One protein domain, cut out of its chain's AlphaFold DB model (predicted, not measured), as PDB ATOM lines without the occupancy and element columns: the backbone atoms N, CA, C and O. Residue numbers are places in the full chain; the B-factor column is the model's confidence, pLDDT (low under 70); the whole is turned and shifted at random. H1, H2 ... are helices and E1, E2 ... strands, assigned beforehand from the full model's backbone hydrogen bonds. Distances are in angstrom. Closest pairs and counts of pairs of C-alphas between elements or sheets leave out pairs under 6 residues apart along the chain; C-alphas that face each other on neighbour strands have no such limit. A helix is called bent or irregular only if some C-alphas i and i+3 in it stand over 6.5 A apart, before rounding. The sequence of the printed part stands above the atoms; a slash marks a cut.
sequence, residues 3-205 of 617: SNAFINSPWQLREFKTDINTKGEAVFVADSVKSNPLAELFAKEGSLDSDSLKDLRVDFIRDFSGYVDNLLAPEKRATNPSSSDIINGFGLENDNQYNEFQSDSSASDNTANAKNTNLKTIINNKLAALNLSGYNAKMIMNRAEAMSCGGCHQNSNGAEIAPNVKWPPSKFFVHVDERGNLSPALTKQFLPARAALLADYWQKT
ATOM      1  N   SER A   3      30.448  -8.519   8.427       46.50
ATOM      2  CA  SER A   3      30.516  -9.805   7.727       46.50
ATOM      3  C   SER A   3      31.578 -10.689   8.367       46.50
ATOM      4  O   SER A   3      32.603 -10.213   8.853       46.50
ATOM      5  N   ASN A   4      31.310 -11.986   8.393       48.31
ATOM      6  CA  ASN A   4      32.191 -12.956   9.018       48.31
ATOM      7  C   ASN A   4      33.032 -13.610   7.931       48.31
ATOM      8  O   ASN A   4      32.500 -14.033   6.906       48.31
ATOM      9  N   ALA A   5      34.334 -13.718   8.160       44.88
ATOM     10  CA  ALA A   5      35.209 -14.516   7.319       44.88
ATOM     11  C   ALA A   5      35.859 -15.598   8.186       44.88
ATOM     12  O   ALA A   5      36.481 -15.298   9.205       44.88
ATOM     13  N   PHE A   6      35.721 -16.858   7.774       52.66
ATOM     14  CA  PHE A   6      36.470 -17.980   8.339       52.66
ATOM     15  C   PHE A   6      37.929 -17.854   7.893       52.66
ATOM     16  O   PHE A   6      38.311 -18.396   6.859       52.66
ATOM     17  N   ILE A   7      38.720 -17.052   8.610       47.88
ATOM     18  CA  ILE A   7      40.111 -16.785   8.218       47.88
ATOM     19  C   ILE A   7      41.078 -17.768   8.886       47.88
ATOM     20  O   ILE A   7      41.985 -18.217   8.203       47.88
ATOM     21  N   ASN A   8      40.893 -18.114  10.170       48.53
ATOM     22  CA  ASN A   8      41.680 -19.112  10.919       48.53
ATOM     23  C   ASN A   8      40.957 -19.528  12.216       48.53
ATOM     24  O   ASN A   8      39.939 -18.931  12.548       48.53
ATOM     25  N   SER A   9      41.468 -20.543  12.926       47.28
ATOM     26  CA  SER A   9      41.029 -20.923  14.279       47.28
ATOM     27  C   SER A   9      41.990 -20.355  15.345       47.28
ATOM     28  O   SER A   9      43.201 -20.519  15.166       47.28
ATOM     29  N   PRO A  10      41.505 -19.732  16.439       52.28
ATOM     30  CA  PRO A  10      40.111 -19.356  16.668       52.28
ATOM     31  C   PRO A  10      39.638 -18.300  15.654       52.28
ATOM     32  O   PRO A  10      40.421 -17.540  15.082       52.28
ATOM     33  N   TRP A  11      38.341 -18.345  15.365       52.47
ATOM     34  CA  TRP A  11      37.682 -17.537  14.343       52.47
ATOM     35  C   TRP A  11      37.629 -16.061  14.750       52.47
ATOM     36  O   TRP A  11      37.392 -15.722  15.906       52.47
ATOM     37  N   GLN A  12      37.841 -15.171  13.775       51.06
ATOM     38  CA  GLN A  12      37.899 -13.728  14.013       51.06
ATOM     39  C   GLN A  12      36.704 -13.023  13.365       51.06
ATOM     40  O   GLN A  12      36.548 -13.052  12.141       51.06
ATOM     41  N   LEU A  13      35.893 -12.332  14.169       52.53
ATOM     42  CA  LEU A  13      34.876 -11.407  13.671       52.53
ATOM     43  C   LEU A  13      35.556 -10.130  13.148       52.53
ATOM     44  O   LEU A  13      36.435  -9.580  13.811       52.53
ATOM     45  N   ARG A  14      35.159  -9.639  11.967       54.66
ATOM     46  CA  ARG A  14      35.614  -8.344  11.431       54.66
ATOM     47  C   ARG A  14      34.405  -7.483  11.089       54.66
ATOM     48  O   ARG A  14      33.458  -7.945  10.457       54.66
ATOM     49  N   GLU A  15      34.412  -6.227  11.519       56.28
ATOM     50  CA  GLU A  15      33.428  -5.265  11.031       56.28
ATOM     51  C   GLU A  15      33.930  -4.651   9.729       56.28
ATOM     52  O   GLU A  15      35.123  -4.651   9.442       56.28
ATOM     53  N   PHE A  16      33.024  -4.128   8.913       59.12
ATOM     54  CA  PHE A  16      33.398  -3.309   7.772       59.12
ATOM     55  C   PHE A  16      32.609  -2.012   7.826       59.12
ATOM     56  O   PHE A  16      31.373  -2.021   7.886       59.12
ATOM     57  N   LYS A  17      33.300  -0.883   7.756       57.38
ATOM     58  CA  LYS A  17      32.654   0.405   7.508       57.38
ATOM     59  C   LYS A  17      32.548   0.640   6.005       57.38
ATOM     60  O   LYS A  17      33.347   0.129   5.223       57.38
ATOM     61  N   THR A  18      31.525   1.378   5.598       58.28
ATOM     62  CA  THR A  18      31.461   1.924   4.240       58.28
ATOM     63  C   THR A  18      32.317   3.177   4.198       58.28
ATOM     64  O   THR A  18      32.095   4.085   4.996       58.28
ATOM     65  N   ASP A  19      33.268   3.211   3.280       64.62
ATOM     66  CA  ASP A  19      34.136   4.355   3.016       64.62
ATOM     67  C   ASP A  19      34.066   4.712   1.526       64.62
ATOM     68  O   ASP A  19      33.502   3.959   0.730       64.62
ATOM     69  N   ILE A  20      34.624   5.853   1.139       71.44
ATOM     70  CA  ILE A  20      34.743   6.245  -0.265       71.44
ATOM     71  C   ILE A  20      36.201   6.083  -0.678       71.44
ATOM     72  O   ILE A  20      37.093   6.708  -0.106       71.44
ATOM     73  N   ASN A  21      36.464   5.237  -1.674       74.88
ATOM     74  CA  ASN A  21      37.822   5.088  -2.183       74.88
ATOM     75  C   ASN A  21      38.250   6.329  -2.987       74.88
ATOM     76  O   ASN A  21      37.456   7.210  -3.318       74.88
ATOM     77  N   THR A  22      39.520   6.376  -3.377       71.75
ATOM     78  CA  THR A  22      40.086   7.475  -4.176       71.75
ATOM     79  C   THR A  22      39.443   7.654  -5.558       71.75
ATOM     80  O   THR A  22      39.702   8.656  -6.219       71.75
ATOM     81  N   LYS A  23      38.593   6.716  -5.997       64.81
ATOM     82  CA  LYS A  23      37.818   6.771  -7.244       64.81
ATOM     83  C   LYS A  23      36.377   7.257  -7.036       64.81
ATOM     84  O   LYS A  23      35.631   7.349  -8.005       64.81
ATOM     85  N   GLY A  24      35.981   7.585  -5.803       62.03
ATOM     86  CA  GLY A  24      34.622   8.027  -5.484       62.03
ATOM     87  C   GLY A  24      33.614   6.884  -5.330       62.03
ATOM     88  O   GLY A  24      32.413   7.134  -5.276       62.03
ATOM     89  N   GLU A  25      34.077   5.637  -5.264       71.25
ATOM     90  CA  GLU A  25      33.222   4.460  -5.137       71.25
ATOM     91  C   GLU A  25      33.043   4.101  -3.661       71.25
ATOM     92  O   GLU A  25      33.994   4.150  -2.876       71.25
ATOM     93  N   ALA A  26      31.828   3.692  -3.290       55.59
ATOM     94  CA  ALA A  26      31.578   3.119  -1.977       55.59
ATOM     95  C   ALA A  26      32.311   1.776  -1.855       55.59
ATOM     96  O   ALA A  26      32.029   0.833  -2.594       55.59
ATOM     97  N   VAL A  27      33.239   1.694  -0.908       66.31
ATOM     98  CA  VAL A  27      34.016   0.493  -0.601       66.31
ATOM     99  C   VAL A  27      33.779   0.045   0.833       66.31
ATOM    100  O   VAL A  27      33.432   0.836   1.708       66.31
ATOM    101  N   PHE A  28      33.987  -1.244   1.083       56.53
ATOM    102  CA  PHE A  28      34.019  -1.789   2.434       56.53
ATOM    103  C   PHE A  28      35.457  -1.768   2.949       56.53
ATOM    104  O   PHE A  28      36.329  -2.427   2.389       56.53
ATOM    105  N   VAL A  29      35.700  -1.016   4.019       62.22
ATOM    106  CA  VAL A  29      36.986  -0.984   4.723       62.22
ATOM    107  C   VAL A  29      36.841  -1.806   5.991       62.22
ATOM    108  O   VAL A  29      35.908  -1.578   6.759       62.22
ATOM    109  N   ALA A  30      37.747  -2.764   6.196       55.91
ATOM    110  CA  ALA A  30      37.776  -3.552   7.420       55.91
ATOM    111  C   ALA A  30      37.972  -2.622   8.624       55.91
ATOM    112  O   ALA A  30      38.911  -1.828   8.664       55.91
ATOM    113  N   ASP A  31      37.074  -2.732   9.588       58.19
ATOM    114  CA  ASP A  31      37.104  -2.044  10.865       58.19
ATOM    115  C   ASP A  31      37.221  -3.083  11.986       58.19
ATOM    116  O   ASP A  31      36.765  -4.225  11.873       58.19
ATOM    117  N   SER A  32      37.910  -2.714  13.058       53.78
ATOM    118  CA  SER A  32      38.149  -3.643  14.171       53.78
ATOM    119  C   SER A  32      36.940  -3.653  15.104       53.78
ATOM    120  O   SER A  32      36.331  -2.615  15.346       53.78
ATOM    121  N   VAL A  33      36.597  -4.826  15.644       55.56
ATOM    122  CA  VAL A  33      35.515  -5.000  16.626       55.56
ATOM    123  C   VAL A  33      35.986  -4.443  17.980       55.56
ATOM    124  O   VAL A  33      36.421  -5.188  18.848       55.56
ATOM    125  N   LYS A  34      36.019  -3.116  18.142       55.56
ATOM    126  CA  LYS A  34      36.666  -2.447  19.291       55.56
ATOM    127  C   LYS A  34      35.748  -2.205  20.500       55.56
ATOM    128  O   LYS A  34      36.023  -1.298  21.277       55.56
ATOM    129  N   SER A  35      34.630  -2.915  20.653       60.12
ATOM    130  CA  SER A  35      33.613  -2.503  21.649       60.12
ATOM    131  C   SER A  35      32.908  -3.645  22.382       60.12
ATOM    132  O   SER A  35      31.851  -3.441  22.978       60.12
ATOM    133  N   ASN A  36      33.452  -4.861  22.312       67.56
ATOM    134  CA  ASN A  36      32.762  -6.050  22.795       67.56
ATOM    135  C   ASN A  36      33.579  -6.718  23.903       67.56
ATOM    136  O   ASN A  36      34.598  -7.335  23.592       67.56
ATOM    137  N   PRO A  37      33.127  -6.653  25.166       75.12
ATOM    138  CA  PRO A  37      33.771  -7.396  26.232       75.12
ATOM    139  C   PRO A  37      33.553  -8.901  26.055       75.12
ATOM    140  O   PRO A  37      32.525  -9.337  25.526       75.12
ATOM    141  N   LEU A  38      34.508  -9.688  26.543       76.31
ATOM    142  CA  LEU A  38      34.440 -11.154  26.554       76.31
ATOM    143  C   LEU A  38      33.231 -11.654  27.336       76.31
ATOM    144  O   LEU A  38      32.913 -11.107  28.397       76.31
ATOM    145  N   ALA A  39      32.612 -12.741  26.878       76.38
ATOM    146  CA  ALA A  39      31.502 -13.363  27.595       76.38
ATOM    147  C   ALA A  39      31.932 -13.837  28.995       76.38
ATOM    148  O   ALA A  39      31.191 -13.692  29.974       76.38
ATOM    149  N   GLU A  40      33.170 -14.315  29.120       80.38
ATOM    150  CA  GLU A  40      33.761 -14.789  30.360       80.38
ATOM    151  C   GLU A  40      33.776 -13.706  31.426       80.38
ATOM    152  O   GLU A  40      33.547 -14.045  32.581       80.38
ATOM    153  N   LEU A  41      33.952 -12.421  31.083       84.81
ATOM    154  CA  LEU A  41      33.986 -11.309  32.047       84.81
ATOM    155  C   LEU A  41      32.655 -11.129  32.799       84.81
ATOM    156  O   LEU A  41      32.641 -10.648  33.935       84.81
ATOM    157  N   PHE A  42      31.544 -11.607  32.234       85.31
ATOM    158  CA  PHE A  42      30.226 -11.580  32.874       85.31
ATOM    159  C   PHE A  42      30.008 -12.750  33.840       85.31
ATOM    160  O   PHE A  42      29.169 -12.662  34.740       85.31
ATOM    161  N   ALA A  43      30.751 -13.850  33.680       84.19
ATOM    162  CA  ALA A  43      30.617 -15.056  34.493       84.19
ATOM    163  C   ALA A  43      31.122 -14.874  35.942       84.19
ATOM    164  O   ALA A  43      31.641 -13.828  36.336       84.19
ATOM    165  N   LYS A  44      30.913 -15.894  36.783       84.88
ATOM    166  CA  LYS A  44      31.583 -15.975  38.091       84.88
ATOM    167  C   LYS A  44      33.008 -16.485  37.856       84.88
ATOM    168  O   LYS A  44      33.179 -17.362  37.018       84.88
ATOM    169  N   GLU A  45      33.974 -15.966  38.610       83.31
ATOM    170  CA  GLU A  45      35.365 -16.433  38.579       83.31
ATOM    171  C   GLU A  45      35.456 -17.957  38.755       83.31
ATOM    172  O   GLU A  45      34.817 -18.530  39.651       83.31
ATOM    173  N   GLY A  46      36.217 -18.599  37.865       80.38
ATOM    174  CA  GLY A  46      36.442 -20.041  37.831       80.38
ATOM    175  C   GLY A  46      37.862 -20.434  38.241       80.38
ATOM    176  O   GLY A  46      38.805 -19.657  38.134       80.38
ATOM    177  N   SER A  47      38.041 -21.689  38.665       73.56
ATOM    178  CA  SER A  47      39.362 -22.226  39.035       73.56
ATOM    179  C   SER A  47      40.315 -22.413  37.848       73.56
ATOM    180  O   SER A  47      41.492 -22.680  38.061       73.56
ATOM    181  N   LEU A  48      39.803 -22.328  36.616       75.81
ATOM    182  CA  LEU A  48      40.565 -22.459  35.371       75.81
ATOM    183  C   LEU A  48      40.854 -21.101  34.707       75.81
ATOM    184  O   LEU A  48      41.502 -21.075  33.663       75.81
ATOM    185  N   ASP A  49      40.393 -19.991  35.294       80.38
ATOM    186  CA  ASP A  49      40.653 -18.648  34.773       80.38
ATOM    187  C   ASP A  49      42.157 -18.340  34.902       80.38
ATOM    188  O   ASP A  49      42.773 -18.595  35.945       80.38
ATOM    189  N   SER A  50      42.757 -17.778  33.850       84.75
ATOM    190  CA  SER A  50      44.126 -17.255  33.923       84.75
ATOM    191  C   SER A  50      44.189 -16.073  34.894       84.75
ATOM    192  O   SER A  50      43.198 -15.367  35.079       84.75
ATOM    193  N   ASP A  51      45.351 -15.810  35.494       86.88
ATOM    194  CA  ASP A  51      45.487 -14.680  36.428       86.88
ATOM    195  C   ASP A  51      45.191 -13.336  35.744       86.88
ATOM    196  O   ASP A  51      44.495 -12.497  36.304       86.88
ATOM    197  N   SER A  52      45.565 -13.196  34.468       84.69
ATOM    198  CA  SER A  52      45.191 -12.039  33.647       84.69
ATOM    199  C   SER A  52      43.671 -11.883  33.482       84.69
ATOM    200  O   SER A  52      43.170 -10.763  33.549       84.69
ATOM    201  N   LEU A  53      42.916 -12.975  33.304       84.44
ATOM    202  CA  LEU A  53      41.453 -12.915  33.210       84.44
ATOM    203  C   LEU A  53      40.812 -12.562  34.560       84.44
ATOM    204  O   LEU A  53      39.811 -11.845  34.590       84.44
ATOM    205  N   LYS A  54      41.383 -13.039  35.673       87.69
ATOM    206  CA  LYS A  54      40.930 -12.677  37.026       87.69
ATOM    207  C   LYS A  54      41.117 -11.184  37.287       87.69
ATOM    208  O   LYS A  54      40.163 -10.531  37.703       87.69
ATOM    209  N   ASP A  55      42.291 -10.640  36.972       87.25
ATOM    210  CA  ASP A  55      42.586  -9.212  37.135       87.25
ATOM    211  C   ASP A  55      41.664  -8.351  36.255       87.25
ATOM    212  O   ASP A  55      40.984  -7.449  36.752       87.25
ATOM    213  N   LEU A  56      41.519  -8.708  34.970       87.62
ATOM    214  CA  LEU A  56      40.600  -8.028  34.049       87.62
ATOM    215  C   LEU A  56      39.145  -8.074  34.527       87.62
ATOM    216  O   LEU A  56      38.399  -7.116  34.332       87.62
ATOM    217  N   ARG A  57      38.714  -9.164  35.171       89.19
ATOM    218  CA  ARG A  57      37.363  -9.287  35.732       89.19
ATOM    219  C   ARG A  57      37.141  -8.318  36.890       89.19
ATOM    220  O   ARG A  57      36.042  -7.771  37.000       89.19
ATOM    221  N   VAL A  58      38.138  -8.110  37.750       87.69
ATOM    222  CA  VAL A  58      38.047  -7.142  38.856       87.69
ATOM    223  C   VAL A  58      37.831  -5.736  38.303       87.69
ATOM    224  O   VAL A  58      36.890  -5.053  38.720       87.69
ATOM    225  N   ASP A  59      38.637  -5.340  37.318       90.38
ATOM    226  CA  ASP A  59      38.510  -4.042  36.653       90.38
ATOM    227  C   ASP A  59      37.174  -3.915  35.906       90.38
ATOM    228  O   ASP A  59      36.451  -2.932  36.078       90.38
ATOM    229  N   PHE A  60      36.769  -4.954  35.176       89.88
ATOM    230  CA  PHE A  60      35.502  -4.973  34.453       89.88
ATOM    231  C   PHE A  60      34.301  -4.791  35.385       89.88
ATOM    232  O   PHE A  60      33.415  -3.989  35.102       89.88
ATOM    233  N   ILE A  61      34.263  -5.504  36.516       89.44
ATOM    234  CA  ILE A  61      33.183  -5.383  37.507       89.44
ATOM    235  C   ILE A  61      33.151  -3.972  38.098       89.44
ATOM    236  O   ILE A  61      32.063  -3.411  38.245       89.44
ATOM    237  N   ARG A  62      34.317  -3.394  38.422       89.88
ATOM    238  CA  ARG A  62      34.424  -2.014  38.920       89.88
ATOM    239  C   ARG A  62      33.824  -1.024  37.920       89.88
ATOM    240  O   ARG A  62      33.045  -0.155  38.312       89.88
ATOM    241  N   ASP A  63      34.141  -1.189  36.643       90.81
ATOM    242  CA  ASP A  63      33.797  -0.224  35.600       90.81
ATOM    243  C   ASP A  63      32.378  -0.438  35.036       90.81
ATOM    244  O   ASP A  63      31.773   0.485  34.481       90.81
ATOM    245  N   PHE A  64      31.781  -1.620  35.248       90.25
ATOM    246  CA  PHE A  64      30.501  -2.001  34.642       90.25
ATOM    247  C   PHE A  64      29.346  -1.056  34.978       90.25
ATOM    248  O   PHE A  64      28.445  -0.863  34.163       90.25
ATOM    249  N   SER A  65      29.354  -0.422  36.155       89.88
ATOM    250  CA  SER A  65      28.329   0.573  36.495       89.88
ATOM    251  C   SER A  65      28.281   1.732  35.488       89.88
ATOM    252  O   SER A  65      27.196   2.260  35.238       89.88
ATOM    253  N   GLY A  66      29.425   2.136  34.924       89.06
ATOM    254  CA  GLY A  66      29.496   3.141  33.858       89.06
ATOM    255  C   GLY A  66      28.995   2.599  32.519       89.06
ATOM    256  O   GLY A  66      28.397   3.318  31.728       89.06
ATOM    257  N   TYR A  67      29.123   1.300  32.278       89.88
ATOM    258  CA  TYR A  67      28.575   0.668  31.077       89.88
ATOM    259  C   TYR A  67      27.052   0.564  31.115       89.88
ATOM    260  O   TYR A  67      26.388   0.791  30.102       89.88
ATOM    261  N   VAL A  68      26.475   0.314  32.297       91.81
ATOM    262  CA  VAL A  68      25.017   0.353  32.497       91.81
ATOM    263  C   VAL A  68      24.445   1.722  32.113       91.81
ATOM    264  O   VAL A  68      23.344   1.792  31.569       91.81
ATOM    265  N   ASP A  69      25.196   2.805  32.329       89.94
ATOM    266  CA  ASP A  69      24.778   4.152  31.938       89.94
ATOM    267  C   ASP A  69      24.579   4.312  30.425       89.94
ATOM    268  O   ASP A  69      23.646   5.016  30.028       89.94
ATOM    269  N   ASN A  70      25.410   3.653  29.618       88.88
ATOM    270  CA  ASN A  70      25.343   3.662  28.154       88.88
ATOM    271  C   ASN A  70      24.267   2.700  27.633       88.88
ATOM    272  O   ASN A  70      23.495   3.031  26.726       88.88
ATOM    273  N   LEU A  71      24.134   1.539  28.279       92.00
ATOM    274  CA  LEU A  71      23.086   0.568  27.974       92.00
ATOM    275  C   LEU A  71      21.678   1.114  28.260       92.00
ATOM    276  O   LEU A  71      20.717   0.626  27.671       92.00
ATOM    277  N   LEU A  72      21.551   2.124  29.126       93.94
ATOM    278  CA  LEU A  72      20.306   2.831  29.458       93.94
ATOM    279  C   LEU A  72      20.205   4.230  28.818       93.94
ATOM    280  O   LEU A  72      19.431   5.079  29.265       93.94
ATOM    281  N   ALA A  73      20.988   4.509  27.772       91.94
ATOM    282  CA  ALA A  73      20.943   5.796  27.079       91.94
ATOM    283  C   ALA A  73      19.543   6.182  26.538       91.94
ATOM    284  O   ALA A  73      19.192   7.363  26.626       91.94
ATOM    285  N   PRO A  74      18.710   5.270  25.990       93.19
ATOM    286  CA  PRO A  74      17.340   5.599  25.583       93.19
ATOM    287  C   PRO A  74      16.478   6.129  26.734       93.19
ATOM    288  O   PRO A  74      15.838   7.168  26.592       93.19
ATOM    289  N   GLU A  75      16.517   5.460  27.886       92.31
ATOM    290  CA  GLU A  75      15.732   5.795  29.081       92.31
ATOM    291  C   GLU A  75      16.194   7.100  29.736       92.31
ATOM    292  O   GLU A  75      15.411   7.802  30.368       92.31
ATOM    293  N   LYS A  76      17.464   7.467  29.557       88.75
ATOM    294  CA  LYS A  76      17.978   8.771  29.992       88.75
ATOM    295  C   LYS A  76      17.593   9.915  29.063       88.75
ATOM    296  O   LYS A  76      17.484  11.052  29.513       88.75
ATOM    297  N   ARG A  77      17.438   9.639  27.766       86.69
ATOM    298  CA  ARG A  77      17.099  10.655  26.758       86.69
ATOM    299  C   ARG A  77      15.611  10.987  26.727       86.69
ATOM    300  O   ARG A  77      15.260  12.085  26.306       86.69
ATOM    301  N   ALA A  78      14.752  10.061  27.146       84.38
ATOM    302  CA  ALA A  78      13.308  10.247  27.137       84.38
ATOM    303  C   ALA A  78      12.649   9.536  28.321       84.38
ATOM    304  O   ALA A  78      13.015   8.419  28.659       84.38
ATOM    305  N   THR A  79      11.614  10.152  28.897       83.62
ATOM    306  CA  THR A  79      10.867   9.586  30.034       83.62
ATOM    307  C   THR A  79      10.120   8.296  29.675       83.62
ATOM    308  O   THR A  79       9.987   7.422  30.521       83.62
ATOM    309  N   ASN A  80       9.655   8.162  28.426       85.69
ATOM    310  CA  ASN A  80       8.956   6.981  27.907       85.69
ATOM    311  C   ASN A  80       9.464   6.660  26.488       85.69
ATOM    312  O   ASN A  80       8.789   7.000  25.511       85.69
ATOM    313  N   PRO A  81      10.670   6.084  26.340       91.06
ATOM    314  CA  PRO A  81      11.221   5.772  25.027       91.06
ATOM    315  C   PRO A  81      10.373   4.696  24.336       91.06
ATOM    316  O   PRO A  81       9.891   3.760  24.977       91.06
ATOM    317  N   SER A  82      10.193   4.806  23.019       92.31
ATOM    318  CA  SER A  82       9.511   3.755  22.261       92.31
ATOM    319  C   SER A  82      10.364   2.482  22.206       92.31
ATOM    320  O   SER A  82      11.587   2.528  22.350       92.31
ATOM    321  N   SER A  83       9.755   1.332  21.889       92.06
ATOM    322  CA  SER A  83      10.509   0.093  21.639       92.06
ATOM    323  C   SER A  83      11.589   0.284  20.569       92.06
ATOM    324  O   SER A  83      12.654  -0.326  20.646       92.06
ATOM    325  N   SER A  84      11.334   1.156  19.587       89.81
ATOM    326  CA  SER A  84      12.300   1.478  18.541       89.81
ATOM    327  C   SER A  84      13.468   2.311  19.062       89.81
ATOM    328  O   SER A  84      14.607   2.032  18.693       89.81
ATOM    329  N   ASP A  85      13.208   3.288  19.933       89.81
ATOM    330  CA  ASP A  85      14.255   4.106  20.557       89.81
ATOM    331  C   ASP A  85      15.145   3.261  21.459       89.81
ATOM    332  O   ASP A  85      16.359   3.448  21.476       89.81
ATOM    333  N   ILE A  86      14.553   2.292  22.164       93.00
ATOM    334  CA  ILE A  86      15.303   1.320  22.952       93.00
ATOM    335  C   ILE A  86      16.204   0.510  22.018       93.00
ATOM    336  O   ILE A  86      17.421   0.609  22.124       93.00
ATOM    337  N   ILE A  87      15.638  -0.219  21.051       90.94
ATOM    338  CA  ILE A  87      16.410  -1.127  20.183       90.94
ATOM    339  C   ILE A  87      17.504  -0.401  19.381       90.94
ATOM    340  O   ILE A  87      18.576  -0.961  19.173       90.94
ATOM    341  N   ASN A  88      17.251   0.824  18.912       88.44
ATOM    342  CA  ASN A  88      18.210   1.577  18.095       88.44
ATOM    343  C   ASN A  88      19.143   2.485  18.906       88.44
ATOM    344  O   ASN A  88      20.038   3.097  18.323       88.44
ATOM    345  N   GLY A  89      18.897   2.652  20.204       86.62
ATOM    346  CA  GLY A  89      19.476   3.749  20.966       86.62
ATOM    347  C   GLY A  89      20.398   3.350  22.109       86.62
ATOM    348  O   GLY A  89      21.011   4.260  22.669       86.62
ATOM    349  N   PHE A  90      20.488   2.071  22.486       88.25
ATOM    350  CA  PHE A  90      21.468   1.620  23.477       88.25
ATOM    351  C   PHE A  90      22.805   1.262  22.821       88.25
ATOM    352  O   PHE A  90      22.863   0.885  21.652       88.25
ATOM    353  N   GLY A  91      23.881   1.363  23.599       83.38
ATOM    354  CA  GLY A  91      25.223   0.986  23.176       83.38
ATOM    355  C   GLY A  91      26.096   0.635  24.374       83.38
ATOM    356  O   GLY A  91      25.760   0.959  25.513       83.38
ATOM    357  N   LEU A  92      27.205  -0.046  24.105       76.81
ATOM    358  CA  LEU A  92      28.193  -0.424  25.103       76.81
ATOM    359  C   LEU A  92      29.533   0.194  24.701       76.81
ATOM    360  O   LEU A  92      30.242  -0.354  23.868       76.81
ATOM    361  N   GLU A  93      29.839   1.370  25.243       76.81
ATOM    362  CA  GLU A  93      31.188   1.932  25.149       76.81
ATOM    363  C   GLU A  93      31.998   1.407  26.335       76.81
ATOM    364  O   GLU A  93      31.686   1.727  27.485       76.81
ATOM    365  N   ASN A  94      32.992   0.566  26.053       74.88
ATOM    366  CA  ASN A  94      33.899  -0.026  27.030       74.88
ATOM    367  C   ASN A  94      35.364   0.244  26.657       74.88
ATOM    368  O   ASN A  94      35.679   0.632  25.532       74.88
ATOM    369  N   ASP A  95      36.261   0.047  27.621       78.31
ATOM    370  CA  ASP A  95      37.699   0.158  27.376       78.31
ATOM    371  C   ASP A  95      38.183  -0.990  26.470       78.31
ATOM    372  O   ASP A  95      37.702  -2.125  26.562       78.31
ATOM    373  N   ASN A  96      39.154  -0.697  25.601       76.00
ATOM    374  CA  ASN A  96      39.736  -1.677  24.692       76.00
ATOM    375  C   ASN A  96      40.417  -2.846  25.415       76.00
ATOM    376  O   ASN A  96      40.476  -3.930  24.838       76.00
ATOM    377  N   GLN A  97      40.861  -2.666  26.663       78.75
ATOM    378  CA  GLN A  97      41.479  -3.738  27.457       78.75
ATOM    379  C   GLN A  97      40.546  -4.937  27.709       78.75
ATOM    380  O   GLN A  97      41.003  -6.032  28.024       78.75
ATOM    381  N   TYR A  98      39.230  -4.765  27.542       79.75
ATOM    382  CA  TYR A  98      38.247  -5.843  27.698       79.75
ATOM    383  C   TYR A  98      37.962  -6.611  26.398       79.75
ATOM    384  O   TYR A  98      37.151  -7.536  26.406       79.75
ATOM    385  N   ASN A  99      38.618  -6.242  25.292       71.50
ATOM    386  CA  ASN A  99      38.312  -6.727  23.943       71.50
ATOM    387  C   ASN A  99      39.367  -7.710  23.394       71.50
ATOM    388  O   ASN A  99      39.319  -8.074  22.221       71.50
ATOM    389  N   GLU A 100      40.354  -8.108  24.205       59.97
ATOM    390  CA  GLU A 100      41.571  -8.782  23.720       59.97
ATOM    391  C   GLU A 100      41.408 -10.279  23.386       59.97
ATOM    392  O   GLU A 100      42.330 -10.894  22.854       59.97
ATOM    393  N   PHE A 101      40.234 -10.872  23.621       56.34
ATOM    394  CA  PHE A 101      39.972 -12.295  23.375       56.34
ATOM    395  C   PHE A 101      38.734 -12.506  22.485       56.34
ATOM    396  O   PHE A 101      37.809 -11.697  22.428       56.34
ATOM    397  N   GLN A 102      38.763 -13.581  21.703       53.34
ATOM    398  CA  GLN A 102      37.771 -13.878  20.668       53.34
ATOM    399  C   GLN A 102      36.642 -14.721  21.251       53.34
ATOM    400  O   GLN A 102      36.918 -15.660  21.986       53.34
ATOM    401  N   SER A 103      35.392 -14.411  20.900       51.97
ATOM    402  CA  SER A 103      34.254 -15.284  21.222       51.97
ATOM    403  C   SER A 103      34.439 -16.629  20.526       51.97
ATOM    404  O   SER A 103      34.857 -16.671  19.366       51.97
ATOM    405  N   ASP A 104      34.109 -17.725  21.203       50.03
ATOM    406  CA  ASP A 104      33.841 -18.996  20.553       50.03
ATOM    407  C   ASP A 104      32.322 -19.160  20.447       50.03
ATOM    408  O   ASP A 104      31.591 -18.976  21.403       50.03
ATOM    409  N   SER A 105      31.780 -19.373  19.246       48.44
ATOM    410  CA  SER A 105      30.319 -19.332  19.021       48.44
ATOM    411  C   SER A 105      29.533 -20.484  19.682       48.44
ATOM    412  O   SER A 105      28.430 -20.823  19.243       48.44
ATOM    413  N   SER A 106      30.099 -21.137  20.698       52.78
ATOM    414  CA  SER A 106      29.440 -22.192  21.444       52.78
ATOM    415  C   SER A 106      28.410 -21.604  22.423       52.78
ATOM    416  O   SER A 106      28.430 -20.432  22.792       52.78
ATOM    417  N   ALA A 107      27.420 -22.410  22.810       52.25
ATOM    418  CA  ALA A 107      26.252 -21.958  23.575       52.25
ATOM    419  C   ALA A 107      26.559 -21.426  25.000       52.25
ATOM    420  O   ALA A 107      25.625 -21.106  25.742       52.25
ATOM    421  N   SER A 108      27.831 -21.353  25.409       57.62
ATOM    422  CA  SER A 108      28.279 -20.867  26.719       57.62
ATOM    423  C   SER A 108      28.403 -19.346  26.837       57.62
ATOM    424  O   SER A 108      28.464 -18.856  27.962       57.62
ATOM    425  N   ASP A 109      28.353 -18.596  25.732       63.44
ATOM    426  CA  ASP A 109      28.676 -17.159  25.727       63.44
ATOM    427  C   ASP A 109      27.527 -16.231  26.168       63.44
ATOM    428  O   ASP A 109      27.677 -15.011  26.185       63.44
ATOM    429  N   ASN A 110      26.364 -16.772  26.553       72.31
ATOM    430  CA  ASN A 110      25.208 -15.946  26.906       72.31
ATOM    431  C   ASN A 110      25.386 -15.253  28.269       72.31
ATOM    432  O   ASN A 110      25.118 -15.827  29.335       72.31
ATOM    433  N   THR A 111      25.735 -13.970  28.217       75.25
ATOM    434  CA  THR A 111      25.998 -13.137  29.397       75.25
ATOM    435  C   THR A 111      24.788 -12.986  30.327       75.25
ATOM    436  O   THR A 111      24.949 -12.848  31.540       75.25
ATOM    437  N   ALA A 112      23.554 -13.105  29.828       79.19
ATOM    438  CA  ALA A 112      22.345 -12.979  30.647       79.19
ATOM    439  C   ALA A 112      22.075 -14.179  31.565       79.19
ATOM    440  O   ALA A 112      21.344 -14.054  32.555       79.19
ATOM    441  N   ASN A 113      22.680 -15.333  31.274       78.31
ATOM    442  CA  ASN A 113      22.623 -16.513  32.137       78.31
ATOM    443  C   ASN A 113      23.737 -16.529  33.192       78.31
ATOM    444  O   ASN A 113      23.787 -17.444  34.022       78.31
ATOM    445  N   ALA A 114      24.606 -15.515  33.205       79.94
ATOM    446  CA  ALA A 114      25.710 -15.450  34.138       79.94
ATOM    447  C   ALA A 114      25.246 -15.490  35.604       79.94
ATOM    448  O   ALA A 114      24.238 -14.900  36.024       79.94
ATOM    449  N   LYS A 115      26.023 -16.211  36.418       83.06
ATOM    450  CA  LYS A 115      25.769 -16.402  37.855       83.06
ATOM    451  C   LYS A 115      26.533 -15.410  38.741       83.06
ATOM    452  O   LYS A 115      26.506 -15.563  39.958       83.06
ATOM    453  N   ASN A 116      27.189 -14.403  38.160       87.31
ATOM    454  CA  ASN A 116      27.938 -13.402  38.917       87.31
ATOM    455  C   ASN A 116      26.987 -12.513  39.738       87.31
ATOM    456  O   ASN A 116      26.227 -11.707  39.198       87.31
ATOM    457  N   THR A 117      26.999 -12.693  41.057       87.62
ATOM    458  CA  THR A 117      26.123 -11.971  41.986       87.62
ATOM    459  C   THR A 117      26.522 -10.509  42.135       87.62
ATOM    460  O   THR A 117      25.638  -9.661  42.202       87.62
ATOM    461  N   ASN A 118      27.820 -10.193  42.120       88.81
ATOM    462  CA  ASN A 118      28.311  -8.819  42.267       88.81
ATOM    463  C   ASN A 118      27.870  -7.952  41.088       88.81
ATOM    464  O   ASN A 118      27.334  -6.865  41.291       88.81
ATOM    465  N   LEU A 119      27.997  -8.474  39.866       89.25
ATOM    466  CA  LEU A 119      27.543  -7.791  38.658       89.25
ATOM    467  C   LEU A 119      26.032  -7.509  38.699       89.25
ATOM    468  O   LEU A 119      25.594  -6.388  38.445       89.25
ATOM    469  N   LYS A 120      25.225  -8.505  39.094       91.38
ATOM    470  CA  LYS A 120      23.772  -8.335  39.273       91.38
ATOM    471  C   LYS A 120      23.447  -7.272  40.319       91.38
ATOM    472  O   LYS A 120      22.544  -6.472  40.089       91.38
ATOM    473  N   THR A 121      24.175  -7.241  41.433       93.25
ATOM    474  CA  THR A 121      24.013  -6.219  42.476       93.25
ATOM    475  C   THR A 121      24.323  -4.824  41.941       93.25
ATOM    476  O   THR A 121      23.516  -3.922  42.134       93.25
ATOM    477  N   ILE A 122      25.429  -4.645  41.210       93.50
ATOM    478  CA  ILE A 122      25.795  -3.357  40.597       93.50
ATOM    479  C   ILE A 122      24.692  -2.870  39.655       93.50
ATOM    480  O   ILE A 122      24.242  -1.729  39.764       93.50
ATOM    481  N   ILE A 123      24.207  -3.749  38.775       94.38
ATOM    482  CA  ILE A 123      23.132  -3.408  37.843       94.38
ATOM    483  C   ILE A 123      21.854  -3.034  38.599       94.38
ATOM    484  O   ILE A 123      21.262  -1.995  38.323       94.38
ATOM    485  N   ASN A 124      21.429  -3.851  39.563       94.12
ATOM    486  CA  ASN A 124      20.201  -3.601  40.315       94.12
ATOM    487  C   ASN A 124      20.279  -2.298  41.126       94.12
ATOM    488  O   ASN A 124      19.315  -1.537  41.130       94.12
ATOM    489  N   ASN A 125      21.427  -1.995  41.740       93.62
ATOM    490  CA  ASN A 125      21.653  -0.723  42.430       93.62
ATOM    491  C   ASN A 125      21.516   0.461  41.467       93.62
ATOM    492  O   ASN A 125      20.907   1.474  41.806       93.62
ATOM    493  N   LYS A 126      22.034   0.323  40.243       93.38
ATOM    494  CA  LYS A 126      21.923   1.360  39.217       93.38
ATOM    495  C   LYS A 126      20.488   1.548  38.725       93.38
ATOM    496  O   LYS A 126      20.038   2.682  38.586       93.38
ATOM    497  N   LEU A 127      19.757   0.456  38.506       94.31
ATOM    498  CA  LEU A 127      18.340   0.491  38.132       94.31
ATOM    499  C   LEU A 127      17.486   1.161  39.214       94.31
ATOM    500  O   LEU A 127      16.617   1.971  38.888       94.31
ATOM    501  N   ALA A 128      17.770   0.870  40.487       93.31
ATOM    502  CA  ALA A 128      17.126   1.523  41.621       93.31
ATOM    503  C   ALA A 128      17.440   3.027  41.658       93.31
ATOM    504  O   ALA A 128      16.525   3.833  41.782       93.31
ATOM    505  N   ALA A 129      18.706   3.417  41.467       92.75
ATOM    506  CA  ALA A 129      19.113   4.824  41.433       92.75
ATOM    507  C   ALA A 129      18.449   5.627  40.296       92.75
ATOM    508  O   ALA A 129      18.247   6.832  40.430       92.75
ATOM    509  N   LEU A 130      18.099   4.971  39.186       90.06
ATOM    510  CA  LEU A 130      17.402   5.575  38.046       90.06
ATOM    511  C   LEU A 130      15.868   5.483  38.145       90.06
ATOM    512  O   LEU A 130      15.183   5.930  37.228       90.06
ATOM    513  N   ASN A 131      15.318   4.922  39.231       91.12
ATOM    514  CA  ASN A 131      13.879   4.708  39.437       91.12
ATOM    515  C   ASN A 131      13.186   3.924  38.302       91.12
ATOM    516  O   ASN A 131      12.014   4.148  37.995       91.12
ATOM    517  N   LEU A 132      13.889   2.978  37.675       89.06
ATOM    518  CA  LEU A 132      13.365   2.189  36.557       89.06
ATOM    519  C   LEU A 132      12.636   0.927  37.047       89.06
ATOM    520  O   LEU A 132      13.122  -0.197  36.912       89.06
ATOM    521  N   SER A 133      11.442   1.108  37.618       81.69
ATOM    522  CA  SER A 133      10.595  -0.003  38.073       81.69
ATOM    523  C   SER A 133      10.177  -0.905  36.902       81.69
ATOM    524  O   SER A 133       9.646  -0.421  35.905       81.69
ATOM    525  N   GLY A 134      10.400  -2.217  37.023       88.19
ATOM    526  CA  GLY A 134      10.101  -3.210  35.979       88.19
ATOM    527  C   GLY A 134      11.327  -3.674  35.188       88.19
ATOM    528  O   GLY A 134      11.277  -4.733  34.562       88.19
ATOM    529  N   TYR A 135      12.443  -2.947  35.271       94.31
ATOM    530  CA  TYR A 135      13.728  -3.416  34.762       94.31
ATOM    531  C   TYR A 135      14.384  -4.394  35.734       94.31
ATOM    532  O   TYR A 135      14.168  -4.346  36.945       94.31
ATOM    533  N   ASN A 136      15.228  -5.276  35.206       93.19
ATOM    534  CA  ASN A 136      16.027  -6.188  36.014       93.19
ATOM    535  C   ASN A 136      17.405  -6.423  35.386       93.19
ATOM    536  O   ASN A 136      17.626  -6.158  34.202       93.19
ATOM    537  N   ALA A 137      18.332  -6.964  36.177       93.12
ATOM    538  CA  ALA A 137      19.691  -7.219  35.714       93.12
ATOM    539  C   ALA A 137      19.768  -8.122  34.470       93.12
ATOM    540  O   ALA A 137      20.660  -7.939  33.647       93.12
ATOM    541  N   LYS A 138      18.822  -9.056  34.290       92.44
ATOM    542  CA  LYS A 138      18.778  -9.927  33.106       92.44
ATOM    543  C   LYS A 138      18.533  -9.123  31.828       92.44
ATOM    544  O   LYS A 138      19.208  -9.371  30.840       92.44
ATOM    545  N   MET A 139      17.636  -8.136  31.855       94.19
ATOM    546  CA  MET A 139      17.394  -7.251  30.707       94.19
ATOM    547  C   MET A 139      18.642  -6.448  30.327       94.19
ATOM    548  O   MET A 139      18.966  -6.337  29.150       94.19
ATOM    549  N   ILE A 140      19.375  -5.930  31.314       93.62
ATOM    550  CA  ILE A 140      20.603  -5.155  31.070       93.62
ATOM    551  C   ILE A 140      21.726  -6.043  30.540       93.62
ATOM    552  O   ILE A 140      22.410  -5.660  29.595       93.62
ATOM    553  N   MET A 141      21.871  -7.255  31.077       90.12
ATOM    554  CA  MET A 141      22.803  -8.237  30.524       90.12
ATOM    555  C   MET A 141      22.394  -8.675  29.111       90.12
ATOM    556  O   MET A 141      23.259  -8.777  28.258       90.12
ATOM    557  N   ASN A 142      21.099  -8.811  28.797       89.44
ATOM    558  CA  ASN A 142      20.642  -9.050  27.420       89.44
ATOM    559  C   ASN A 142      20.992  -7.888  26.469       89.44
ATOM    560  O   ASN A 142      21.266  -8.126  25.293       89.44
ATOM    561  N   ARG A 143      20.981  -6.630  26.941       90.25
ATOM    562  CA  ARG A 143      21.457  -5.486  26.138       90.25
ATOM    563  C   ARG A 143      22.964  -5.561  25.906       90.25
ATOM    564  O   ARG A 143      23.406  -5.328  24.786       90.25
ATOM    565  N   ALA A 144      23.732  -5.900  26.941       86.50
ATOM    566  CA  ALA A 144      25.174  -6.108  26.824       86.50
ATOM    567  C   ALA A 144      25.489  -7.246  25.838       86.50
ATOM    568  O   ALA A 144      26.321  -7.065  24.955       86.50
ATOM    569  N   GLU A 145      24.746  -8.357  25.915       81.94
ATOM    570  CA  GLU A 145      24.815  -9.467  24.963       81.94
ATOM    571  C   GLU A 145      24.565  -8.980  23.542       81.94
ATOM    572  O   GLU A 145      25.398  -9.196  22.678       81.94
ATOM    573  N   ALA A 146      23.459  -8.265  23.294       81.81
ATOM    574  CA  ALA A 146      23.108  -7.752  21.966       81.81
ATOM    575  C   ALA A 146      24.212  -6.890  21.322       81.81
ATOM    576  O   ALA A 146      24.278  -6.802  20.093       81.81
ATOM    577  N   MET A 147      25.072  -6.278  22.142       77.00
ATOM    578  CA  MET A 147      26.239  -5.525  21.691       77.00
ATOM    579  C   MET A 147      27.496  -6.385  21.549       77.00
ATOM    580  O   MET A 147      28.317  -6.068  20.696       77.00
ATOM    581  N   SER A 148      27.626  -7.473  22.312       72.12
ATOM    582  CA  SER A 148      28.764  -8.389  22.259       72.12
ATOM    583  C   SER A 148      28.812  -9.195  20.954       72.12
ATOM    584  O   SER A 148      27.886  -9.206  20.131       72.12
ATOM    585  N   CYS A 149      29.922  -9.913  20.757       61.34
ATOM    586  CA  CYS A 149      30.037 -10.874  19.664       61.34
ATOM    587  C   CYS A 149      28.940 -11.949  19.767       61.34
ATOM    588  O   CYS A 149      28.343 -12.290  18.751       61.34
ATOM    589  N   GLY A 150      28.584 -12.387  20.980       60.62
ATOM    590  CA  GLY A 150      27.526 -13.370  21.229       60.62
ATOM    591  C   GLY A 150      26.128 -12.900  20.809       60.62
ATOM    592  O   GLY A 150      25.411 -13.627  20.121       60.62
ATOM    593  N   GLY A 151      25.734 -11.653  21.082       56.91
ATOM    594  CA  GLY A 151      24.414 -11.165  20.652       56.91
ATOM    595  C   GLY A 151      24.320 -10.797  19.176       56.91
ATOM    596  O   GLY A 151      23.211 -10.696  18.642       56.91
ATOM    597  N   CYS A 152      25.455 -10.689  18.479       63.16
ATOM    598  CA  CYS A 152      25.465 -10.707  17.017       63.16
ATOM    599  C   CYS A 152      25.042 -12.073  16.452       63.16
ATOM    600  O   CYS A 152      24.529 -12.108  15.330       63.16
ATOM    601  N   HIS A 153      25.217 -13.151  17.226       61.94
ATOM    602  CA  HIS A 153      24.947 -14.544  16.878       61.94
ATOM    603  C   HIS A 153      23.653 -15.056  17.519       61.94
ATOM    604  O   HIS A 153      23.726 -15.843  18.444       61.94
ATOM    605  N   GLN A 154      22.466 -14.649  17.058       72.75
ATOM    606  CA  GLN A 154      21.127 -15.127  17.487       72.75
ATOM    607  C   GLN A 154      20.806 -15.243  19.000       72.75
ATOM    608  O   GLN A 154      19.638 -15.441  19.322       72.75
ATOM    609  N   ASN A 155      21.757 -15.092  19.924       74.19
ATOM    610  CA  ASN A 155      21.621 -15.341  21.357       74.19
ATOM    611  C   ASN A 155      20.627 -14.367  21.976       74.19
ATOM    612  O   ASN A 155      19.910 -14.699  22.919       74.19
ATOM    613  N   SER A 156      20.545 -13.178  21.385       79.75
ATOM    614  CA  SER A 156      19.599 -12.152  21.777       79.75
ATOM    615  C   SER A 156      18.231 -12.323  21.114       79.75
ATOM    616  O   SER A 156      17.312 -11.622  21.507       79.75
ATOM    617  N   ASN A 157      18.015 -13.217  20.139       86.44
ATOM    618  CA  ASN A 157      16.720 -13.322  19.448       86.44
ATOM    619  C   ASN A 157      15.575 -13.591  20.433       86.44
ATOM    620  O   ASN A 157      15.532 -14.621  21.100       86.44
ATOM    621  N   GLY A 158      14.614 -12.665  20.499       88.06
ATOM    622  CA  GLY A 158      13.480 -12.778  21.412       88.06
ATOM    623  C   GLY A 158      13.828 -12.571  22.890       88.06
ATOM    624  O   GLY A 158      12.921 -12.632  23.724       88.06
ATOM    625  N   ALA A 159      15.094 -12.294  23.217       89.62
ATOM    626  CA  ALA A 159      15.516 -11.936  24.560       89.62
ATOM    627  C   ALA A 159      14.877 -10.605  24.962       89.62
ATOM    628  O   ALA A 159      14.810  -9.654  24.180       89.62
ATOM    629  N   GLU A 160      14.379 -10.552  26.192       93.62
ATOM    630  CA  GLU A 160      13.761  -9.353  26.739       93.62
ATOM    631  C   GLU A 160      14.848  -8.372  27.186       93.62
ATOM    632  O   GLU A 160      15.626  -8.663  28.095       93.62
ATOM    633  N   ILE A 161      14.918  -7.220  26.524       93.00
ATOM    634  CA  ILE A 161      15.942  -6.181  26.738       93.00
ATOM    635  C   ILE A 161      15.389  -4.980  27.512       93.00
ATOM    636  O   ILE A 161      16.142  -4.138  27.992       93.00
ATOM    637  N   ALA A 162      14.070  -4.879  27.621       94.50
ATOM    638  CA  ALA A 162      13.350  -3.908  28.431       94.50
ATOM    639  C   ALA A 162      11.948  -4.467  28.714       94.50
ATOM    640  O   ALA A 162      11.534  -5.398  28.018       94.50
ATOM    641  N   PRO A 163      11.187  -3.896  29.662       94.31
ATOM    642  CA  PRO A 163       9.808  -4.304  29.908       94.31
ATOM    643  C   PRO A 163       8.988  -4.304  28.613       94.31
ATOM    644  O   PRO A 163       8.824  -3.263  27.978       94.31
ATOM    645  N   ASN A 164       8.483  -5.473  28.213       93.00
ATOM    646  CA  ASN A 164       7.707  -5.667  26.977       93.00
ATOM    647  C   ASN A 164       8.460  -5.373  25.664       93.00
ATOM    648  O   ASN A 164       7.841  -5.288  24.601       93.00
ATOM    649  N   VAL A 165       9.790  -5.255  25.696       94.81
ATOM    650  CA  VAL A 165      10.619  -5.055  24.503       94.81
ATOM    651  C   VAL A 165      11.545  -6.247  24.335       94.81
ATOM    652  O   VAL A 165      12.415  -6.516  25.165       94.81
ATOM    653  N   LYS A 166      11.364  -6.956  23.222       93.81
ATOM    654  CA  LYS A 166      12.212  -8.077  22.824       93.81
ATOM    655  C   LYS A 166      13.125  -7.663  21.686       93.81
ATOM    656  O   LYS A 166      12.710  -6.941  20.781       93.81
ATOM    657  N   TRP A 167      14.353  -8.157  21.715       90.88
ATOM    658  CA  TRP A 167      15.279  -7.979  20.607       90.88
ATOM    659  C   TRP A 167      14.748  -8.677  19.337       90.88
ATOM    660  O   TRP A 167      14.205  -9.789  19.424       90.88
ATOM    661  N   PRO A 168      14.849  -8.029  18.161       91.25
ATOM    662  CA  PRO A 168      14.183  -8.482  16.944       91.25
ATOM    663  C   PRO A 168      14.758  -9.801  16.392       91.25
ATOM    664  O   PRO A 168      15.944 -10.080  16.565       91.25
ATOM    665  N   PRO A 169      13.954 -10.599  15.657       89.12
ATOM    666  CA  PRO A 169      14.420 -11.836  15.037       89.12
ATOM    667  C   PRO A 169      15.502 -11.602  13.977       89.12
ATOM    668  O   PRO A 169      15.347 -10.780  13.068       89.12
ATOM    669  N   SER A 170      16.564 -12.396  14.047       84.00
ATOM    670  CA  SER A 170      17.687 -12.395  13.108       84.00
ATOM    671  C   SER A 170      17.827 -13.743  12.374       84.00
ATOM    672  O   SER A 170      17.062 -14.669  12.641       84.00
ATOM    673  N   LYS A 171      18.765 -13.866  11.422       76.31
ATOM    674  CA  LYS A 171      19.018 -15.109  10.656       76.31
ATOM    675  C   LYS A 171      20.393 -15.673  11.003       76.31
ATOM    676  O   LYS A 171      21.314 -15.549  10.202       76.31
ATOM    677  N   PHE A 172      20.550 -16.198  12.219       72.69
ATOM    678  CA  PHE A 172      21.847 -16.481  12.862       72.69
ATOM    679  C   PHE A 172      22.685 -15.222  13.132       72.69
ATOM    680  O   PHE A 172      23.252 -15.102  14.207       72.69
ATOM    681  N   PHE A 173      22.649 -14.240  12.229       71.31
ATOM    682  CA  PHE A 173      23.284 -12.936  12.332       71.31
ATOM    683  C   PHE A 173      22.276 -11.793  12.341       71.31
ATOM    684  O   PHE A 173      21.310 -11.786  11.566       71.31
ATOM    685  N   VAL A 174      22.549 -10.777  13.168       74.75
ATOM    686  CA  VAL A 174      21.698  -9.584  13.328       74.75
ATOM    687  C   VAL A 174      21.435  -8.861  12.009       74.75
ATOM    688  O   VAL A 174      20.328  -8.364  11.824       74.75
ATOM    689  N   HIS A 175      22.386  -8.813  11.071       76.69
ATOM    690  CA  HIS A 175      22.235  -8.023   9.843       76.69
ATOM    691  C   HIS A 175      22.082  -8.848   8.561       76.69
ATOM    692  O   HIS A 175      21.089  -8.691   7.849       76.69
ATOM    693  N   VAL A 176      23.062  -9.695   8.255       72.31
ATOM    694  CA  VAL A 176      23.139 -10.462   7.006       72.31
ATOM    695  C   VAL A 176      23.627 -11.859   7.356       72.31
ATOM    696  O   VAL A 176      24.569 -11.978   8.132       72.31
ATOM    697  N   ASP A 177      22.972 -12.893   6.830       70.94
ATOM    698  CA  ASP A 177      23.422 -14.272   7.033       70.94
ATOM    699  C   ASP A 177      24.628 -14.626   6.145       70.94
ATOM    700  O   ASP A 177      25.001 -13.885   5.235       70.94
ATOM    701  N   GLU A 178      25.237 -15.786   6.387       64.56
ATOM    702  CA  GLU A 178      26.426 -16.254   5.654       64.56
ATOM    703  C   GLU A 178      26.189 -16.451   4.149       64.56
ATOM    704  O   GLU A 178      27.134 -16.557   3.373       64.56
ATOM    705  N   ARG A 179      24.924 -16.491   3.717       67.81
ATOM    706  CA  ARG A 179      24.524 -16.625   2.312       67.81
ATOM    707  C   ARG A 179      24.171 -15.272   1.684       67.81
ATOM    708  O   ARG A 179      23.689 -15.237   0.556       67.81
ATOM    709  N   GLY A 180      24.391 -14.166   2.399       68.12
ATOM    710  CA  GLY A 180      24.117 -12.812   1.925       68.12
ATOM    711  C   GLY A 180      22.656 -12.373   2.058       68.12
ATOM    712  O   GLY A 180      22.303 -11.297   1.574       68.12
ATOM    713  N   ASN A 181      21.786 -13.154   2.708       75.06
ATOM    714  CA  ASN A 181      20.393 -12.747   2.877       75.06
ATOM    715  C   ASN A 181      20.253 -11.747   4.023       75.06
ATOM    716  O   ASN A 181      20.753 -11.957   5.129       75.06
ATOM    717  N   LEU A 182      19.474 -10.691   3.793       82.25
ATOM    718  CA  LEU A 182      19.169  -9.698   4.820       82.25
ATOM    719  C   LEU A 182      18.256 -10.290   5.906       82.25
ATOM    720  O   LEU A 182      17.300 -11.022   5.617       82.25
ATOM    721  N   SER A 183      18.535  -9.956   7.166       85.06
ATOM    722  CA  SER A 183      17.729 -10.390   8.307       85.06
ATOM    723  C   SER A 183      16.445  -9.545   8.468       85.06
ATOM    724  O   SER A 183      16.378  -8.388   8.018       85.06
ATOM    725  N   PRO A 184      15.411 -10.068   9.156       88.25
ATOM    726  CA  PRO A 184      14.252  -9.271   9.556       88.25
ATOM    727  C   PRO A 184      14.622  -8.108  10.485       88.25
ATOM    728  O   PRO A 184      14.096  -7.013  10.307       88.25
ATOM    729  N   ALA A 185      15.550  -8.311  11.426       87.50
ATOM    730  CA  ALA A 185      16.060  -7.252  12.294       87.50
ATOM    731  C   ALA A 185      16.646  -6.076  11.488       87.50
ATOM    732  O   ALA A 185      16.310  -4.921  11.738       87.50
ATOM    733  N   LEU A 186      17.447  -6.338  10.453       85.50
ATOM    734  CA  LEU A 186      17.986  -5.280   9.598       85.50
ATOM    735  C   LEU A 186      16.886  -4.537   8.839       85.50
ATOM    736  O   LEU A 186      16.821  -3.311   8.879       85.50
ATOM    737  N   THR A 187      16.038  -5.283   8.137       86.88
ATOM    738  CA  THR A 187      15.088  -4.714   7.172       86.88
ATOM    739  C   THR A 187      13.883  -4.048   7.824       86.88
ATOM    740  O   THR A 187      13.397  -3.048   7.305       86.88
ATOM    741  N   LYS A 188      13.413  -4.567   8.961       89.06
ATOM    742  CA  LYS A 188      12.205  -4.073   9.634       89.06
ATOM    743  C   LYS A 188      12.493  -3.114  10.787       89.06
ATOM    744  O   LYS A 188      11.631  -2.300  11.087       89.06
ATOM    745  N   GLN A 189      13.668  -3.201  11.415       89.06
ATOM    746  CA  GLN A 189      13.995  -2.405  12.603       89.06
ATOM    747  C   GLN A 189      15.082  -1.362  12.324       89.06
ATOM    748  O   GLN A 189      14.835  -0.163  12.445       89.06
ATOM    749  N   PHE A 190      16.279  -1.795  11.921       88.12
ATOM    750  CA  PHE A 190      17.433  -0.893  11.864       88.12
ATOM    751  C   PHE A 190      17.460   0.016  10.628       88.12
ATOM    752  O   PHE A 190      17.828   1.187  10.734       88.12
ATOM    753  N   LEU A 191      17.090  -0.487   9.444       85.56
ATOM    754  CA  LEU A 191      17.081   0.331   8.224       85.56
ATOM    755  C   LEU A 191      16.060   1.480   8.281       85.56
ATOM    756  O   LEU A 191      16.462   2.606   7.985       85.56
ATOM    757  N   PRO A 192      14.795   1.269   8.701       90.00
ATOM    758  CA  PRO A 192      13.834   2.366   8.820       90.00
ATOM    759  C   PRO A 192      14.293   3.472   9.778       90.00
ATOM    760  O   PRO A 192      14.204   4.651   9.439       90.00
ATOM    761  N   ALA A 193      14.851   3.109  10.937       84.25
ATOM    762  CA  ALA A 193      15.346   4.078  11.914       84.25
ATOM    763  C   ALA A 193      16.531   4.900  11.373       84.25
ATOM    764  O   ALA A 193      16.549   6.124  11.494       84.25
ATOM    765  N   ARG A 194      17.494   4.247  10.706       83.88
ATOM    766  CA  ARG A 194      18.631   4.936  10.066       83.88
ATOM    767  C   ARG A 194      18.183   5.854   8.929       83.88
ATOM    768  O   ARG A 194      18.713   6.953   8.798       83.88
ATOM    769  N   ALA A 195      17.195   5.436   8.136       82.31
ATOM    770  CA  ALA A 195      16.621   6.270   7.084       82.31
ATOM    771  C   ALA A 195      15.941   7.526   7.658       82.31
ATOM    772  O   ALA A 195      16.136   8.620   7.128       82.31
ATOM    773  N   ALA A 196      15.203   7.390   8.764       81.81
ATOM    774  CA  ALA A 196      14.586   8.520   9.454       81.81
ATOM    775  C   ALA A 196      15.631   9.495  10.024       81.81
ATOM    776  O   ALA A 196      15.502  10.701   9.825       81.81
ATOM    777  N   LEU A 197      16.699   8.987  10.653       78.12
ATOM    778  CA  LEU A 197      17.801   9.814  11.159       78.12
ATOM    779  C   LEU A 197      18.488  10.594  10.030       78.12
ATOM    780  O   LEU A 197      18.759  11.785  10.170       78.12
ATOM    781  N   LEU A 198      18.743   9.939   8.895       72.56
ATOM    782  CA  LEU A 198      19.333  10.583   7.724       72.56
ATOM    783  C   LEU A 198      18.412  11.671   7.154       72.56
ATOM    784  O   LEU A 198      18.884  12.751   6.798       72.56
ATOM    785  N   ALA A 199      17.103  11.413   7.094       71.38
ATOM    786  CA  ALA A 199      16.118  12.394   6.649       71.38
ATOM    787  C   ALA A 199      16.045  13.606   7.593       71.38
ATOM    788  O   ALA A 199      16.010  14.742   7.120       71.38
ATOM    789  N   ASP A 200      16.068  13.382   8.907       71.88
ATOM    790  CA  ASP A 200      16.068  14.437   9.925       71.88
ATOM    791  C   ASP A 200      17.358  15.272   9.885       71.88
ATOM    792  O   ASP A 200      17.300  16.501   9.831       71.88
ATOM    793  N   TYR A 201      18.523  14.622   9.798       63.53
ATOM    794  CA  TYR A 201      19.810  15.295   9.609       63.53
ATOM    795  C   TYR A 201      19.817  16.148   8.334       63.53
ATOM    796  O   TYR A 201      20.236  17.306   8.351       63.53
ATOM    797  N   TRP A 202      19.291  15.615   7.229       56.44
ATOM    798  CA  TRP A 202      19.157  16.366   5.984       56.44
ATOM    799  C   TRP A 202      18.241  17.587   6.141       56.44
ATOM    800  O   TRP A 202      18.532  18.666   5.626       56.44
ATOM    801  N   GLN A 203      17.140  17.450   6.879       58.28
ATOM    802  CA  GLN A 203      16.208  18.548   7.130       58.28
ATOM    803  C   GLN A 203      16.784  19.624   8.059       58.28
ATOM    804  O   GLN A 203      16.570  20.805   7.796       58.28
ATOM    805  N   LYS A 204      17.522  19.246   9.108       57.22
ATOM    806  CA  LYS A 204      18.040  20.175  10.129       57.22
ATOM    807  C   LYS A 204      19.363  20.836   9.748       57.22
ATOM    808  O   LYS A 204      19.566  22.006  10.068       57.22
ATOM    809  N   THR A 205      20.249  20.119   9.059       51.25
ATOM    810  CA  THR A 205      21.645  20.549   8.869       51.25
ATOM    811  C   THR A 205      21.893  21.170   7.490       51.25
ATOM    812  O   THR A 205      22.769  22.016   7.351       51.25
TER     813      THR A 205
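What this domain is: This is residues 3 to 205 of the 617 residues of an uncharacterized protein of bacterium endosymbiont of Bathymodiolus sp. 5 South (UniProt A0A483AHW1). What shape do these atoms make? In a body of crossed helices, H2 and H5 run side by side and H6 crosses both; toward the other end of the longest axis lie the hairpin E1-E2 and the long helix H8, apart from each other. H4 packs on H8, and residues 195 to 205 of H8 stick out. What is it built of? The printed part has 203 residues, mostly helix by class, with eight named helices and three strands in the order E1 E2 H1 H2 H3 H4 H5 H6 H7 E3 H8. It is compact, with a radius of gyration of the C-alphas of 17.8 A and spans of 53 by 46 by 28 A.

How they stand to each other: How is the sheet paired? E1, residues 13 to 20, and E2, residues 26 to 31, form an antiparallel hairpin at 145 degrees; N 17 and O 29, 2.9 A, and N 31 and O 15, 2.7 A, are within hydrogen-bond range. The closest C-alphas of E1 and H7, residues 149 to 152, are those of Leu 13 and Cys 149, 7.7 A apart. How do the helices stand? H2, residues 51 to 71, touches H5, residues 117 to 129, with residues 61 to 68 alone, at a shallow tilt of 19 degrees, the same way; the closest C-alphas are those of Ser 65 and Ile 122, 6.2 A. H6, residues 137 to 147, is about perpendicular to both: at 82 degrees it touches residues 68 to 71 of H2 alone, closest C-alphas Leu 71 and Arg 143, 6.5 A, and at 80 degrees residues 120 to 124 of H5 alone, closest C-alphas Lys 120 and Ala 137, 5.5 A. H4, residues 83 to 89, touches H3, residues 73 to 77, closest C-alphas Pro 74 and Gly 89, 5.4 A, and residues 189 to 193 alone of H8, residues 184 to 205, closest C-alphas Asn 88 and Phe 190, 6.7 A, at 67 degrees, a steep tilt only just short of about perpendicular. What else is near? H1, residues 39 to 42, touches H2, with C-alphas 41 and 57 closest at 5.4 A; E3, residues 160 to 162, pairs with no named strand. Are the helix backbones in range? Every O i to N i+4 pair is in H3, H4, H5 and H6, but 12 of 17 in H2 and 15 of 18 in H8; H1 and H7 are too short for such a pair.

Where its parts are: Where are the anchors? E1 begins at C-alpha 13 (34.876, -11.407, 13.671), and H8 ends at C-alpha 205 (21.645, 20.549, 8.869). How long are the elements? From first to last C-alpha, H8 measures 30.7 A, H2 28.4 A, E1 22.5 A, H5 18.2 A, H6 15.6 A and E2 14.9 A. Which helices are irregular? H2 is, with C-alphas 62 and 65 7.1 A apart, and H8 only just, with C-alphas 188 and 191 6.7 A apart.

The domain as a whole: How far does it reach? The C-alphas farthest apart are those of Ser 47 and Gln 203, 56.7 A. Which links are long? H4 to H5, 27 residues, and E3 to H8, 21 residues; the printed part has no cut. Where is confidence low? The mean pLDDT of the printed part is 77.8, and 53 residues are under 70, among them residues 3 to 19, 26 to 36 and 100 to 109.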